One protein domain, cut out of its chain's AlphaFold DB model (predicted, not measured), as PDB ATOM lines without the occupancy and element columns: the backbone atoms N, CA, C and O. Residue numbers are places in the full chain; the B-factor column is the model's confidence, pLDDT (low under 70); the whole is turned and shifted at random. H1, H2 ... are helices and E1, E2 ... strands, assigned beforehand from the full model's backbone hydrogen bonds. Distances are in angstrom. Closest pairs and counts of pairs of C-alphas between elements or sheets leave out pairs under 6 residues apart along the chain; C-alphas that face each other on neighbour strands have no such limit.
ATOM      1  N   ARG A  49     196.382 167.010 138.662       90.00
ATOM      2  CA  ARG A  49     197.636 166.259 138.726       90.00
ATOM      3  C   ARG A  49     197.382 164.825 138.318       90.00
ATOM      4  O   ARG A  49     196.510 164.174 138.893       90.00
ATOM      5  N   ALA A  50     198.162 164.341 137.366       89.50
ATOM      6  CA  ALA A  50     198.026 162.998 136.833       89.50
ATOM      7  C   ALA A  50     199.392 162.330 136.659       89.50
ATOM      8  O   ALA A  50     200.409 162.990 136.491       89.50
ATOM      9  N   GLU A  51     199.400 161.003 136.666       91.31
ATOM     10  CA  GLU A  51     200.573 160.222 136.271       91.31
ATOM     11  C   GLU A  51     200.583 160.078 134.749       91.31
ATOM     12  O   GLU A  51     199.522 159.847 134.159       91.31
ATOM     13  N   LEU A  52     201.752 160.123 134.105       88.38
ATOM     14  CA  LEU A  52     201.891 159.993 132.648       88.38
ATOM     15  C   LEU A  52     201.092 158.809 132.099       88.38
ATOM     16  O   LEU A  52     200.327 158.950 131.147       88.38
ATOM     17  N   ALA A  53     201.212 157.652 132.751       89.25
ATOM     18  CA  ALA A  53     200.532 156.424 132.353       89.25
ATOM     19  C   ALA A  53     198.997 156.545 132.317       89.25
ATOM     20  O   ALA A  53     198.353 155.818 131.564       89.25
ATOM     21  N   SER A  54     198.409 157.442 133.115       88.94
ATOM     22  CA  SER A  54     196.956 157.646 133.182       88.94
ATOM     23  C   SER A  54     196.393 158.558 132.094       88.94
ATOM     24  O   SER A  54     195.186 158.533 131.878       88.94
ATOM     25  N   ILE A  55     197.240 159.322 131.397       90.81
ATOM     26  CA  ILE A  55     196.805 160.303 130.389       90.81
ATOM     27  C   ILE A  55     197.214 159.937 128.956       90.81
ATOM     28  O   ILE A  55     196.910 160.670 128.014       90.81
ATOM     29  N   ILE A  56     197.926 158.821 128.758       92.88
ATOM     30  CA  ILE A  56     198.324 158.371 127.419       92.88
ATOM     31  C   ILE A  56     197.076 158.120 126.568       92.88
ATOM     32  O   ILE A  56     196.212 157.323 126.920       92.88
ATOM     33  N   GLY A  57     197.022 158.770 125.409       91.50
ATOM     34  CA  GLY A  57     195.915 158.691 124.462       91.50
ATOM     35  C   GLY A  57     194.743 159.620 124.779       91.50
ATOM     36  O   GLY A  57     193.903 159.816 123.902       91.50
ATOM     37  N   GLU A  58     194.716 160.241 125.961       92.38
ATOM     38  CA  GLU A  58     193.649 161.155 126.362       92.38
ATOM     39  C   GLU A  58     193.979 162.601 125.944       92.38
ATOM     40  O   GLU A  58     195.091 163.088 126.176       92.38
ATOM     41  N   PRO A  59     193.049 163.313 125.281       93.81
ATOM     42  CA  PRO A  59     193.251 164.707 124.915       93.81
ATOM     43  C   PRO A  59     193.090 165.634 126.123       93.81
ATOM     44  O   PRO A  59     192.052 165.659 126.784       93.81
ATOM     45  N   VAL A  60     194.093 166.474 126.353       93.75
ATOM     46  CA  VAL A  60     194.073 167.555 127.340       93.75
ATOM     47  C   VAL A  60     193.779 168.871 126.624       93.75
ATOM     48  O   VAL A  60     194.538 169.321 125.760       93.75
ATOM     49  N   ALA A  61     192.661 169.506 126.975       94.06
ATOM     50  CA  ALA A  61     192.233 170.765 126.375       94.06
ATOM     51  C   ALA A  61     192.995 171.960 126.981       94.06
ATOM     52  O   ALA A  61     192.694 172.412 128.085       94.06
ATOM     53  N   ALA A  62     193.946 172.520 126.232       93.31
ATOM     54  CA  ALA A  62     194.843 173.591 126.668       93.31
ATOM     55  C   ALA A  62     194.830 174.770 125.678       93.31
ATOM     56  O   ALA A  62     195.731 174.940 124.859       93.31
ATOM     57  N   SER A  63     193.774 175.594 125.724       93.00
ATOM     58  CA  SER A  63     193.529 176.659 124.733       93.00
ATOM     59  C   SER A  63     194.802 177.439 124.358       93.00
ATOM     60  O   SER A  63     195.461 177.964 125.254       93.00
ATOM     61  N   PRO A  64     195.135 177.594 123.061       95.00
ATOM     62  CA  PRO A  64     194.367 177.203 121.869       95.00
ATOM     63  C   PRO A  64     194.712 175.809 121.310       95.00
ATOM     64  O   PRO A  64     194.427 175.540 120.144       95.00
ATOM     65  N   VAL A  65     195.399 174.962 122.069       96.25
ATOM     66  CA  VAL A  65     195.896 173.661 121.611       96.25
ATOM     67  C   VAL A  65     195.239 172.537 122.409       96.25
ATOM     68  O   VAL A  65     195.030 172.631 123.607       96.25
ATOM     69  N   GLU A  66     194.895 171.451 121.743       97.50
ATOM     70  CA  GLU A  66     194.630 170.179 122.401       97.50
ATOM     71  C   GLU A  66     195.901 169.332 122.337       97.50
ATOM     72  O   GLU A  66     196.548 169.253 121.287       97.50
ATOM     73  N   VAL A  67     196.282 168.758 123.474       96.44
ATOM     74  CA  VAL A  67     197.526 168.011 123.649       96.44
ATOM     75  C   VAL A  67     197.177 166.574 124.005       96.44
ATOM     76  O   VAL A  67     196.538 166.333 125.019       96.44
ATOM     77  N   THR A  68     197.615 165.612 123.200       97.00
ATOM     78  CA  THR A  68     197.466 164.185 123.504       97.00
ATOM     79  C   THR A  68     198.839 163.561 123.652       97.00
ATOM     80  O   THR A  68     199.628 163.551 122.705       97.00
ATOM     81  N   VAL A  69     199.135 163.014 124.825       95.25
ATOM     82  CA  VAL A  69     200.385 162.286 125.040       95.25
ATOM     83  C   VAL A  69     200.268 160.899 124.417       95.25
ATOM     84  O   VAL A  69     199.341 160.157 124.717       95.25
ATOM     85  N   LEU A  70     201.192 160.541 123.529       95.44
ATOM     86  CA  LEU A  70     201.196 159.246 122.840       95.44
ATOM     87  C   LEU A  70     202.096 158.214 123.534       95.44
ATOM     88  O   LEU A  70     201.993 157.025 123.245       95.44
ATOM     89  N   GLY A  71     202.953 158.666 124.449       92.50
ATOM     90  CA  GLY A  71     203.870 157.843 125.231       92.50
ATOM     91  C   GLY A  71     205.303 158.363 125.170       92.50
ATOM     92  O   GLY A  71     205.563 159.448 124.646       92.50
ATOM     93  N   THR A  72     206.227 157.559 125.690       91.06
ATOM     94  CA  THR A  72     207.662 157.862 125.725       91.06
ATOM     95  C   THR A  72     208.437 156.726 125.064       91.06
ATOM     96  O   THR A  72     208.195 155.558 125.366       91.06
ATOM     97  N   GLU A  73     209.378 157.060 124.186       89.00
ATOM     98  CA  GLU A  73     210.269 156.113 123.506       89.00
ATOM     99  C   GLU A  73     211.670 156.729 123.411       89.00
ATOM    100  O   GLU A  73     211.809 157.901 123.073       89.00
ATOM    101  N   ASP A  74     212.712 155.971 123.770       88.56
ATOM    102  CA  ASP A  74     214.121 156.397 123.684       88.56
ATOM    103  C   ASP A  74     214.443 157.764 124.331       88.56
ATOM    104  O   ASP A  74     215.263 158.539 123.840       88.56
ATOM    105  N   GLY A  75     213.798 158.075 125.462       87.94
ATOM    106  CA  GLY A  75     213.976 159.354 126.168       87.94
ATOM    107  C   GLY A  75     213.268 160.543 125.507       87.94
ATOM    108  O   GLY A  75     213.462 161.683 125.929       87.94
ATOM    109  N   MET A  76     212.434 160.285 124.499       90.81
ATOM    110  CA  MET A  76     211.592 161.265 123.825       90.81
ATOM    111  C   MET A  76     210.133 161.051 124.223       90.81
ATOM    112  O   MET A  76     209.583 159.962 124.070       90.81
ATOM    113  N   LEU A  77     209.484 162.109 124.693       92.25
ATOM    114  CA  LEU A  77     208.041 162.173 124.831       92.25
ATOM    115  C   LEU A  77     207.429 162.452 123.456       92.25
ATOM    116  O   LEU A  77     207.767 163.448 122.810       92.25
ATOM    117  N   ARG A  78     206.503 161.599 123.023       94.88
ATOM    118  CA  ARG A  78     205.731 161.804 121.800       94.88
ATOM    119  C   ARG A  78     204.367 162.384 122.143       94.88
ATOM    120  O   ARG A  78     203.618 161.825 122.941       94.88
ATOM    121  N   VAL A  79     204.031 163.496 121.506       94.88
ATOM    122  CA  VAL A  79     202.812 164.261 121.763       94.88
ATOM    123  C   VAL A  79     202.149 164.621 120.446       94.88
ATOM    124  O   VAL A  79     202.805 165.105 119.531       94.88
ATOM    125  N   ARG A  80     200.834 164.447 120.353       96.56
ATOM    126  CA  ARG A  80     200.025 165.021 119.281       96.56
ATOM    127  C   ARG A  80     199.478 166.363 119.734       96.56
ATOM    128  O   ARG A  80     198.737 166.431 120.707       96.56
ATOM    129  N   ALA A  81     199.821 167.421 119.009       96.69
ATOM    130  CA  ALA A  81     199.290 168.757 119.235       96.69
ATOM    131  C   ALA A  81     198.321 169.136 118.111       96.69
ATOM    132  O   ALA A  81     198.676 169.104 116.928       96.69
ATOM    133  N   LEU A  82     197.107 169.537 118.477       97.19
ATOM    134  CA  LEU A  82     196.091 170.048 117.563       97.19
ATOM    135  C   LEU A  82     195.767 171.496 117.922       97.19
ATOM    136  O   LEU A  82     195.243 171.780 118.989       97.19
ATOM    137  N   ASN A  83     196.031 172.430 117.012       96.94
ATOM    138  CA  ASN A  83     195.579 173.807 117.187       96.94
ATOM    139  C   ASN A  83     194.066 173.900 116.927       96.94
ATOM    140  O   ASN A  83     193.625 173.813 115.778       96.94
ATOM    141  N   THR A  84     193.285 174.084 117.990       96.62
ATOM    142  CA  THR A  84     191.821 174.229 117.956       96.62
ATOM    143  C   THR A  84     191.381 175.681 117.750       96.62
ATOM    144  O   THR A  84     190.210 175.959 117.486       96.62
ATOM    145  N   GLY A  85     192.318 176.628 117.834       93.00
ATOM    146  CA  GLY A  85     192.085 178.035 117.549       93.00
ATOM    147  C   GLY A  85     191.984 178.348 116.054       93.00
ATOM    148  O   GLY A  85     192.254 177.537 115.178       93.00
ATOM    149  N   VAL A  86     191.637 179.600 115.747       93.12
ATOM    150  CA  VAL A  86     191.514 180.104 114.362       93.12
ATOM    151  C   VAL A  86     192.797 180.749 113.826       93.12
ATOM    152  O   VAL A  86     192.816 181.270 112.712       93.12
ATOM    153  N   ARG A  87     193.868 180.782 114.627       91.19
ATOM    154  CA  ARG A  87     195.141 181.441 114.293       91.19
ATOM    155  C   ARG A  87     196.289 180.459 114.445       91.19
ATOM    156  O   ARG A  87     196.234 179.651 115.365       91.19
ATOM    157  N   PRO A  88     197.339 180.553 113.616       94.06
ATOM    158  CA  PRO A  88     198.521 179.728 113.798       94.06
ATOM    159  C   PRO A  88     199.158 179.936 115.177       94.06
ATOM    160  O   PRO A  88     199.237 181.063 115.673       94.06
ATOM    161  N   VAL A  89     199.628 178.845 115.776       94.19
ATOM    162  CA  VAL A  89     200.377 178.855 117.041       94.19
ATOM    163  C   VAL A  89     201.848 178.698 116.704       94.19
ATOM    164  O   VAL A  89     202.235 177.743 116.034       94.19
ATOM    165  N   GLN A  90     202.666 179.658 117.121       92.62
ATOM    166  CA  GLN A  90     204.108 179.595 116.903       92.62
ATOM    167  C   GLN A  90     204.755 178.654 117.913       92.62
ATOM    168  O   GLN A  90     204.226 178.438 119.003       92.62
ATOM    169  N   SER A  91     205.924 178.130 117.570       89.75
ATOM    170  CA  SER A  91     206.639 177.185 118.420       89.75
ATOM    171  C   SER A  91     206.935 177.727 119.818       89.75
ATOM    172  O   SER A  91     206.863 176.963 120.769       89.75
ATOM    173  N   LEU A  92     207.184 179.035 119.978       89.31
ATOM    174  CA  LEU A  92     207.451 179.617 121.300       89.31
ATOM    175  C   LEU A  92     206.214 179.536 122.192       89.31
ATOM    176  O   LEU A  92     206.294 179.120 123.340       89.31
ATOM    177  N   THR A  93     205.050 179.872 121.635       92.25
ATOM    178  CA  THR A  93     203.771 179.684 122.321       92.25
ATOM    179  C   THR A  93     203.540 178.214 122.645       92.25
ATOM    180  O   THR A  93     203.103 177.909 123.744       92.25
ATOM    181  N   LEU A  94     203.860 177.307 121.720       92.94
ATOM    182  CA  LEU A  94     203.720 175.876 121.957       92.94
ATOM    183  C   LEU A  94     204.633 175.376 123.086       92.94
ATOM    184  O   LEU A  94     204.199 174.553 123.876       92.94
ATOM    185  N   GLY A  95     205.850 175.910 123.205       91.81
ATOM    186  CA  GLY A  95     206.772 175.574 124.295       91.81
ATOM    187  C   GLY A  95     206.315 176.092 125.655       91.81
ATOM    188  O   GLY A  95     206.656 175.501 126.668       91.81
ATOM    189  N   ASN A  96     205.503 177.151 125.676       92.25
ATOM    190  CA  ASN A  96     204.830 177.601 126.894       92.25
ATOM    191  C   ASN A  96     203.574 176.774 127.201       92.25
ATOM    192  O   ASN A  96     203.151 176.753 128.346       92.25
ATOM    193  N   ILE A  97     202.958 176.136 126.199       93.94
ATOM    194  CA  ILE A  97     201.809 175.231 126.382       93.94
ATOM    195  C   ILE A  97     202.277 173.864 126.874       93.94
ATOM    196  O   ILE A  97     201.605 173.267 127.700       93.94
ATOM    197  N   ILE A  98     203.396 173.361 126.356       93.31
ATOM    198  CA  ILE A  98     203.974 172.062 126.703       93.31
ATOM    199  C   ILE A  98     205.332 172.336 127.345       93.31
ATOM    200  O   ILE A  98     206.334 172.490 126.645       93.31
ATOM    201  N   GLU A  99     205.354 172.446 128.668       90.50
ATOM    202  CA  GLU A  99     206.505 172.924 129.432       90.50
ATOM    203  C   GLU A  99     207.056 171.826 130.350       90.50
ATOM    204  O   GLU A  99     206.304 171.079 130.963       90.50
ATOM    205  N   PHE A 100     208.383 171.749 130.485       87.56
ATOM    206  CA  PHE A 100     209.026 170.972 131.550       87.56
ATOM    207  C   PHE A 100     209.503 171.965 132.616       87.56
ATOM    208  O   PHE A 100     210.455 172.709 132.345       87.56
ATOM    209  N   PRO A 101     208.864 172.033 133.798       80.81
ATOM    210  CA  PRO A 101     209.275 172.959 134.845       80.81
ATOM    211  C   PRO A 101     210.754 172.777 135.206       80.81
ATOM    212  O   PRO A 101     211.235 171.662 135.389       80.81
ATOM    213  N   GLY A 102     211.498 173.883 135.293       73.44
ATOM    214  CA  GLY A 102     212.939 173.864 135.581       73.44
ATOM    215  C   GLY A 102     213.844 173.597 134.370       73.44
ATOM    216  O   GLY A 102     215.060 173.747 134.480       73.44
ATOM    217  N   ALA A 103     213.289 173.287 133.195       64.81
ATOM    218  CA  ALA A 103     214.053 173.215 131.956       64.81
ATOM    219  C   ALA A 103     214.239 174.629 131.382       64.81
ATOM    220  O   ALA A 103     213.536 175.022 130.457       64.81
ATOM    221  N   GLU A 104     215.195 175.391 131.930       59.06
ATOM    222  CA  GLU A 104     215.332 176.857 131.797       59.06
ATOM    223  C   GLU A 104     215.210 177.467 130.386       59.06
ATOM    224  O   GLU A 104     215.023 178.671 130.309       59.06
ATOM    225  N   ASN A 105     215.300 176.698 129.289       53.88
ATOM    226  CA  ASN A 105     214.883 177.075 127.922       53.88
ATOM    227  C   ASN A 105     214.785 175.858 126.958       53.88
ATOM    228  O   ASN A 105     214.798 176.021 125.735       53.88
ATOM    229  N   SER A 106     214.767 174.619 127.469       56.69
ATOM    230  CA  SER A 106     215.104 173.433 126.652       56.69
ATOM    231  C   SER A 106     213.952 172.950 125.768       56.69
ATOM    232  O   SER A 106     214.161 172.573 124.614       56.69
ATOM    233  N   THR A 107     212.719 173.002 126.275       60.22
ATOM    234  CA  THR A 107     211.562 172.355 125.639       60.22
ATOM    235  C   THR A 107     211.199 172.992 124.301       60.22
ATOM    236  O   THR A 107     211.010 172.299 123.307       60.22
ATOM    237  N   TYR A 108     211.202 174.326 124.225       63.47
ATOM    238  CA  TYR A 108     210.939 175.063 122.985       63.47
ATOM    239  C   TYR A 108     211.906 174.702 121.849       63.47
ATOM    240  O   TYR A 108     211.484 174.444 120.720       63.47
ATOM    241  N   ALA A 109     213.208 174.716 122.140       58.69
ATOM    242  CA  ALA A 109     214.254 174.588 121.129       58.69
ATOM    243  C   ALA A 109     214.414 173.153 120.608       58.69
ATOM    244  O   ALA A 109     215.012 172.947 119.550       58.69
ATOM    245  N   SER A 110     213.893 172.177 121.349       76.56
ATOM    246  CA  SER A 110     214.078 170.752 121.086       76.56
ATOM    247  C   SER A 110     212.842 170.048 120.518       76.56
ATOM    248  O   SER A 110     212.945 168.893 120.110       76.56
ATOM    249  N   MET A 111     211.699 170.741 120.411       86.94
ATOM    250  CA  MET A 111     210.496 170.207 119.766       86.94
ATOM    251  C   MET A 111     210.709 169.982 118.266       86.94
ATOM    252  O   MET A 111     210.817 170.920 117.464       86.94
ATOM    253  N   THR A 112     210.683 168.716 117.873       91.75
ATOM    254  CA  THR A 112     210.762 168.286 116.475       91.75
ATOM    255  C   THR A 112     209.484 167.571 116.082       91.75
ATOM    256  O   THR A 112     208.789 167.014 116.917       91.75
ATOM    257  N   ARG A 113     209.118 167.634 114.810       90.69
ATOM    258  CA  ARG A 113     208.054 166.804 114.245       90.69
ATOM    259  C   ARG A 113     208.583 165.377 114.078       90.69
ATOM    260  O   ARG A 113     209.792 165.180 113.990       90.69
ATOM    261  N   ASP A 114     207.687 164.411 113.901       85.44
ATOM    262  CA  ASP A 114     208.067 163.024 113.570       85.44
ATOM    263  C   ASP A 114     208.930 162.900 112.293       85.44
ATOM    264  O   ASP A 114     209.671 161.936 112.125       85.44
ATOM    265  N   ASP A 115     208.861 163.882 111.386       85.50
ATOM    266  CA  ASP A 115     209.703 163.964 110.183       85.50
ATOM    267  C   ASP A 115     211.133 164.492 110.456       85.50
ATOM    268  O   ASP A 115     211.934 164.629 109.529       85.50
ATOM    269  N   GLY A 116     211.465 164.782 111.720       85.81
ATOM    270  CA  GLY A 116     212.761 165.281 112.180       85.81
ATOM    271  C   GLY A 116     212.965 166.788 112.004       85.81
ATOM    272  O   GLY A 116     213.977 167.325 112.458       85.81
ATOM    273  N   PHE A 117     212.030 167.506 111.371       87.81
ATOM    274  CA  PHE A 117     212.129 168.955 111.224       87.81
ATOM    275  C   PHE A 117     211.615 169.681 112.473       87.81
ATOM    276  O   PHE A 117     210.668 169.229 113.118       87.81
ATOM    277  N   PRO A 118     212.183 170.849 112.824       88.69
ATOM    278  CA  PRO A 118     211.711 171.617 113.968       88.69
ATOM    279  C   PRO A 118     210.258 172.053 113.771       88.69
ATOM    280  O   PRO A 118     209.865 172.512 112.688       88.69
ATOM    281  N   VAL A 119     209.464 171.983 114.838       89.75
ATOM    282  CA  VAL A 119     208.126 172.577 114.828       89.75
ATOM    283  C   VAL A 119     208.300 174.090 114.768       89.75
ATOM    284  O   VAL A 119     208.912 174.690 115.644       89.75
ATOM    285  N   ARG A 120     207.780 174.730 113.717       90.12
ATOM    286  CA  ARG A 120     207.779 176.201 113.598       90.12
ATOM    287  C   ARG A 120     206.418 176.798 113.902       90.12
ATOM    288  O   ARG A 120     206.304 177.871 114.493       90.12
ATOM    289  N   THR A 121     205.373 176.132 113.434       92.50
ATOM    290  CA  THR A 121     204.005 176.630 113.515       92.50
ATOM    291  C   THR A 121     203.030 175.462 113.479       92.50
ATOM    292  O   THR A 121     203.213 174.532 112.693       92.50
ATOM    293  N   LEU A 122     201.981 175.536 114.295       94.31
ATOM    294  CA  LEU A 122     200.807 174.678 114.210       94.31
ATOM    295  C   LEU A 122     199.676 175.435 113.521       94.31
ATOM    296  O   LEU A 122     199.175 176.442 114.033       94.31
ATOM    297  N   ASN A 123     199.269 174.946 112.352       95.62
ATOM    298  CA  ASN A 123     198.130 175.495 111.626       95.62
ATOM    299  C   ASN A 123     196.809 175.036 112.268       95.62
ATOM    300  O   ASN A 123     196.741 173.904 112.747       95.62
ATOM    301  N   PRO A 124     195.761 175.880 112.255       97.19
ATOM    302  CA  PRO A 124     194.426 175.500 112.711       97.19
ATOM    303  C   PRO A 124     193.935 174.181 112.110       97.19
ATOM    304  O   PRO A 124     194.013 173.987 110.897       97.19
ATOM    305  N   GLY A 125     193.411 173.293 112.956       95.19
ATOM    306  CA  GLY A 125     192.756 172.048 112.547       95.19
ATOM    307  C   GLY A 125     193.679 170.947 112.015       95.19
ATOM    308  O   GLY A 125     193.181 169.902 111.604       95.19
ATOM    309  N   VAL A 126     195.000 171.149 112.010       95.00
ATOM    310  CA  VAL A 126     195.965 170.142 111.547       95.00
ATOM    311  C   VAL A 126     196.678 169.536 112.757       95.00
ATOM    312  O   VAL A 126     197.497 170.232 113.362       95.00
ATOM    313  N   PRO A 127     196.406 168.267 113.117       95.56
ATOM    314  CA  PRO A 127     197.155 167.594 114.168       95.56
ATOM    315  C   PRO A 127     198.593 167.345 113.706       95.56
ATOM    316  O   PRO A 127     198.844 166.992 112.550       95.56
ATOM    317  N   VAL A 128     199.542 167.539 114.614       95.12
ATOM    318  CA  VAL A 128     200.967 167.322 114.373       95.12
ATOM    319  C   VAL A 128     201.531 166.493 115.513       95.12
ATOM    320  O   VAL A 128     201.371 166.865 116.672       95.12
ATOM    321  N   ASP A 129     202.218 165.410 115.165       95.44
ATOM    322  CA  ASP A 129     202.981 164.613 116.121       95.44
ATOM    323  C   ASP A 129     204.363 165.247 116.316       95.44
ATOM    324  O   ASP A 129     205.032 165.649 115.354       95.44
ATOM    325  N   ILE A 130     204.727 165.411 117.582       94.50
ATOM    326  CA  ILE A 130     205.880 166.153 118.070       94.50
ATOM    327  C   ILE A 130     206.656 165.252 119.023       94.50
ATOM    328  O   ILE A 130     206.082 164.628 119.914       94.50
ATOM    329  N   LEU A 131     207.969 165.234 118.850       93.19
ATOM    330  CA  LEU A 131     208.934 164.577 119.707       93.19
ATOM    331  C   LEU A 131     209.638 165.633 120.558       93.19
ATOM    332  O   LEU A 131     210.154 166.631 120.040       93.19
ATOM    333  N   ILE A 132     209.654 165.398 121.866       91.06
ATOM    334  CA  ILE A 132     210.200 166.307 122.872       91.06
ATOM    335  C   ILE A 132     211.160 165.516 123.762       91.06
ATOM    336  O   ILE A 132     210.720 164.547 124.376       91.06
ATOM    337  N   PRO A 133     212.447 165.876 123.869       89.56
ATOM    338  CA  PRO A 133     213.335 165.233 124.830       89.56
ATOM    339  C   PRO A 133     212.809 165.418 126.252       89.56
ATOM    340  O   PRO A 133     212.488 166.537 126.656       89.56
ATOM    341  N   VAL A 134     212.740 164.330 127.015       88.00
ATOM    342  CA  VAL A 134     212.354 164.391 128.428       88.00
ATOM    343  C   VAL A 134     213.449 165.131 129.197       88.00
ATOM    344  O   VAL A 134     214.618 164.748 129.150       88.00
ATOM    345  N   ALA A 135     213.077 166.217 129.878       82.56
ATOM    346  CA  ALA A 135     214.021 167.138 130.518       82.56
ATOM    347  C   ALA A 135     213.827 167.288 132.039       82.56
ATOM    348  O   ALA A 135     214.513 168.100 132.658       82.56
ATOM    349  N   GLY A 136     212.916 166.525 132.646       83.06
ATOM    350  CA  GLY A 136     212.624 166.568 134.078       83.06
ATOM    351  C   GLY A 136     211.575 165.533 134.483       83.06
ATOM    352  O   GLY A 136     211.131 164.744 133.650       83.06
ATOM    353  N   ASP A 137     211.174 165.577 135.753       87.50
ATOM    354  CA  ASP A 137     210.265 164.595 136.369       87.50
ATOM    355  C   ASP A 137     208.779 164.963 136.207       87.50
ATOM    356  O   ASP A 137     207.894 164.212 136.620       87.50
ATOM    357  N   SER A 138     208.484 166.131 135.630       90.31
ATOM    358  CA  SER A 138     207.116 166.563 135.365       90.31
ATOM    359  C   SER A 138     206.970 167.351 134.067       90.31
ATOM    360  O   SER A 138     207.890 168.029 133.607       90.31
ATOM    361  N   LEU A 139     205.776 167.262 133.488       91.69
ATOM    362  CA  LEU A 139     205.312 168.025 132.337       91.69
ATOM    363  C   LEU A 139     204.124 168.882 132.766       91.69
ATOM    364  O   LEU A 139     203.120 168.364 133.249       91.69
ATOM    365  N   ALA A 140     204.219 170.185 132.554       92.94
ATOM    366  CA  ALA A 140     203.100 171.100 132.677       92.94
ATOM    367  C   ALA A 140     202.448 171.293 131.303       92.94
ATOM    368  O   ALA A 140     203.111 171.618 130.315       92.94
ATOM    369  N   ILE A 141     201.133 171.103 131.255       94.31
ATOM    370  CA  ILE A 141     200.298 171.502 130.130       94.31
ATOM    371  C   ILE A 141     199.590 172.792 130.541       94.31
ATOM    372  O   ILE A 141     198.845 172.818 131.522       94.31
ATOM    373  N   ASN A 142     199.820 173.866 129.793       95.19
ATOM    374  CA  ASN A 142     199.330 175.205 130.096       95.19
ATOM    375  C   ASN A 142     198.364 175.699 129.017       95.19
ATOM    376  O   ASN A 142     198.590 175.535 127.820       95.19
ATOM    377  N   SER A 143     197.320 176.402 129.437       94.44
ATOM    378  CA  SER A 143     196.527 177.243 128.543       94.44
ATOM    379  C   SER A 143     197.176 178.621 128.369       94.44
ATOM    380  O   SER A 143     197.907 179.095 129.238       94.44
ATOM    381  N   MET A 144     196.898 179.273 127.241       93.62
ATOM    382  CA  MET A 144     197.405 180.594 126.874       93.62
ATOM    383  C   MET A 144     196.252 181.533 126.505       93.62
ATOM    384  O   MET A 144     195.294 181.159 125.823       93.62
ATOM    385  N   THR A 145     196.384 182.807 126.870       92.69
ATOM    386  CA  THR A 145     195.400 183.856 126.576       92.69
ATOM    387  C   THR A 145     195.849 184.724 125.402       92.69
ATOM    388  O   THR A 145     196.935 185.299 125.417       92.69
ATOM    389  N   TRP A 146     194.997 184.882 124.383       91.56
ATOM    390  CA  TRP A 146     195.237 185.830 123.288       91.56
ATOM    391  C   TRP A 146     194.826 187.236 123.708       91.56
ATOM    392  O   TRP A 146     193.636 187.519 123.866       91.56
ATOM    393  N   ARG A 147     195.789 188.145 123.858       92.06
ATOM    394  CA  ARG A 147     195.485 189.530 124.227       92.06
ATOM    395  C   ARG A 147     196.493 190.521 123.680       92.06
ATOM    396  O   ARG A 147     197.556 190.162 123.180       92.06
ATOM    397  N   GLN A 148     196.122 191.790 123.783       93.44
ATOM    398  CA  GLN A 148     197.005 192.885 123.437       93.44
ATOM    399  C   GLN A 148     198.068 193.068 124.524       93.44
ATOM    400  O   GLN A 148     197.760 193.186 125.714       93.44
ATOM    401  N   SER A 149     199.319 193.117 124.095       90.00
ATOM    402  CA  SER A 149     200.463 193.507 124.896       90.00
ATOM    403  C   SER A 149     200.316 194.947 125.376       90.00
ATOM    404  O   SER A 149     200.020 195.852 124.594       90.00
ATOM    405  N   ARG A 150     200.572 195.185 126.665       89.81
ATOM    406  CA  ARG A 150     200.575 196.543 127.237       89.81
ATOM    407  C   ARG A 150     201.852 197.329 126.923       89.81
ATOM    408  O   ARG A 150     201.867 198.533 127.148       89.81
ATOM    409  N   LEU A 151     202.906 196.659 126.450       90.56
ATOM    410  CA  LEU A 151     204.214 197.274 126.203       90.56
ATOM    411  C   LEU A 151     204.312 197.887 124.802       90.56
ATOM    412  O   LEU A 151     204.791 199.003 124.650       90.56
ATOM    413  N   ASP A 152     203.849 197.161 123.790       91.94
ATOM    414  CA  ASP A 152     204.027 197.493 122.370       91.94
ATOM    415  C   ASP A 152     202.712 197.445 121.569       91.94
ATOM    416  O   ASP A 152     202.703 197.714 120.370       91.94
ATOM    417  N   GLY A 153     201.585 197.112 122.209       91.50
ATOM    418  CA  GLY A 153     200.276 197.060 121.560       91.50
ATOM    419  C   GLY A 153     200.089 195.886 120.593       91.50
ATOM    420  O   GLY A 153     199.051 195.829 119.929       91.50
ATOM    421  N   SER A 154     201.047 194.959 120.503       90.38
ATOM    422  CA  SER A 154     200.961 193.779 119.640       90.38
ATOM    423  C   SER A 154     199.964 192.754 120.194       90.38
ATOM    424  O   SER A 154     199.730 192.679 121.399       90.38
ATOM    425  N   MET A 155     199.338 191.964 119.318       90.62
ATOM    426  CA  MET A 155     198.490 190.844 119.738       90.62
ATOM    427  C   MET A 155     199.334 189.574 119.783       90.62
ATOM    428  O   MET A 155     199.884 189.176 118.754       90.62
ATOM    429  N   GLN A 156     199.420 188.941 120.950       91.06
ATOM    430  CA  GLN A 156     200.154 187.690 121.121       91.06
ATOM    431  C   GLN A 156     199.523 186.805 122.203       91.06
ATOM    432  O   GLN A 156     198.584 187.205 122.900       91.06
ATOM    433  N   TRP A 157     200.006 185.568 122.290       90.88
ATOM    434  CA  TRP A 157     199.629 184.623 123.335       90.88
ATOM    435  C   TRP A 157     200.430 184.917 124.606       90.88
ATOM    436  O   TRP A 157     201.650 185.050 124.547       90.88
ATOM    437  N   PHE A 158     199.743 184.993 125.741       88.94
ATOM    438  CA  PHE A 158     200.294 185.347 127.048       88.94
ATOM    439  C   PHE A 158     199.750 184.450 128.159       88.94
ATOM    440  O   PHE A 158     198.820 183.681 127.931       88.94
ATOM    441  N   ASP A 159     200.286 184.652 129.364       89.62
ATOM    442  CA  ASP A 159     199.752 184.145 130.630       89.62
ATOM    443  C   ASP A 159     199.594 182.619 130.641       89.62
ATOM    444  O   ASP A 159     198.459 182.133 130.703       89.62
ATOM    445  N   PRO A 160     200.710 181.864 130.558       91.88
ATOM    446  CA  PRO A 160     200.653 180.419 130.732       91.88
ATOM    447  C   PRO A 160     199.968 180.118 132.065       91.88
ATOM    448  O   PRO A 160     200.400 180.581 133.120       91.88
ATOM    449  N   THR A 161     198.851 179.404 131.991       91.75
ATOM    450  CA  THR A 161     198.066 179.005 133.157       91.75
ATOM    451  C   THR A 161     197.965 177.485 133.154       91.75
ATOM    452  O   THR A 161     197.387 176.950 132.199       91.75
ATOM    453  N   PRO A 162     198.505 176.791 134.172       91.06
ATOM    454  CA  PRO A 162     198.522 175.335 134.201       91.06
ATOM    455  C   PRO A 162     197.099 174.787 134.195       91.06
ATOM    456  O   PRO A 162     196.257 175.190 134.996       91.06
ATOM    457  N   VAL A 163     196.836 173.888 133.250       92.62
ATOM    458  CA  VAL A 163     195.608 173.086 133.193       92.62
ATOM    459  C   VAL A 163     195.853 171.679 133.718       92.62
ATOM    460  O   VAL A 163     194.951 171.102 134.315       92.62
ATOM    461  N   MET A 164     197.068 171.154 133.547       92.06
ATOM    462  CA  MET A 164     197.445 169.843 134.058       92.06
ATOM    463  C   MET A 164     198.944 169.777 134.357       92.06
ATOM    464  O   MET A 164     199.759 170.276 133.583       92.06
ATOM    465  N   GLU A 165     199.298 169.119 135.453       93.00
ATOM    466  CA  GLU A 165     200.658 168.689 135.775       93.00
ATOM    467  C   GLU A 165     200.727 167.163 135.684       93.00
ATOM    468  O   GLU A 165     199.921 166.452 136.284       93.00
ATOM    469  N   VAL A 166     201.702 166.660 134.936       91.44
ATOM    470  CA  VAL A 166     201.885 165.235 134.672       91.44
ATOM    471  C   VAL A 166     203.213 164.792 135.270       91.44
ATOM    472  O   VAL A 166     204.251 165.316 134.871       91.44
ATOM    473  N   SER A 167     203.203 163.846 136.206       92.06
ATOM    474  CA  SER A 167     204.419 163.171 136.683       92.06
ATOM    475  C   SER A 167     204.893 162.139 135.657       92.06
ATOM    476  O   SER A 167     204.075 161.405 135.100       92.06
ATOM    477  N   MET A 168     206.201 162.119 135.378       84.44
ATOM    478  CA  MET A 168     206.837 161.256 134.368       84.44
ATOM    479  C   MET A 168     207.310 159.910 134.915       84.44
ATOM    480  O   MET A 168     207.783 159.865 136.072       84.44
TER     481      MET A 168
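AT A GLANCE: This is residues 49 to 168 of the 168 residues of an uncharacterized protein of Corynebacterium testudinoris (UniProt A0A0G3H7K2). Two twisted sheets, E2 E3 E4 E5 and E1 E7 E6, stand partly face to face as a sandwich, with H2 between one face of the first sheet and the edge strand E6 of the second. The long hairpin of E6 and E7 runs on past the body, and its turn, residues 149 to 154, sticks out at one end. The printed part has 120 residues, with three named helices and seven named strands in the order E1 H1 E2 E3 E4 H2 H3 E5 E6 E7; the class is mixed, helices and strands. The sheet E2 E3 E4 E5 is antiparallel, the sheet E1 E7 E6 mixed. The whole is compact, with a radius of gyration of the C-alphas of 13.6 A and spans of 42 by 29 by 25 A.

HOW THE PARTS SIT: E1, residues 49 to 51, is parallel to E7, residues 155 to 167, with N 50 and O 165 3.0 A apart. H1, residues 52 to 55, only grazes both sheets. E2, residues 59 to 62, E3, residues 65 to 73, and E4, residues 76 to 83, form a meander, each strand the antiparallel neighbour of the one before; N 60 and O 67 are 2.8 A apart, N 66 and O 82 2.8 A. H2, residues 91 to 97, has a height over this sheet of 8.9 A and lies over E4, only just, with 3 of its 7 C-alphas falling on it; it runs across the strands, at 84 degrees to E4 on the local plane. H2 touches H3, residues 106 to 110, closest at the C-alphas of Gly 95 and Tyr 108, 4.4 A. E5, residues 127 to 133, is antiparallel to E4, with N 77 and O 132 2.8 A apart. E6, residues 138 to 148, and E7 form a hairpin, with N 139 and O 166 2.8 A apart. The closest C-alphas of E2 and E6 are those of Ala 62 and Ser 143, 4.4 A. In H2 and H3 every O i to N i+4 pair is within hydrogen-bond range; H1 is too short for such a pair.

IN THESE COORDINATES: E1 begins at C-alpha 49 (197.636, 166.259, 138.726). From first to last C-alpha, E3 measures 22.8 A, E4 21.4 A, E5 19.5 A, E6 30.6 A and H2 9.5 A. E7 measures 33.0 A, bends by 53 degrees at residue 164, and ends at C-alpha 167 (204.419, 163.171, 136.683).

THE WHOLE: The two C-alphas farthest apart, those of Asp 74 and Gly 153, are 43.0 A apart. The printed part has no cut. The link from H3 to E5, residues 111 to 126, is long. Mean pLDDT of the printed part is 89.6; residues 103 to 109 are under 70.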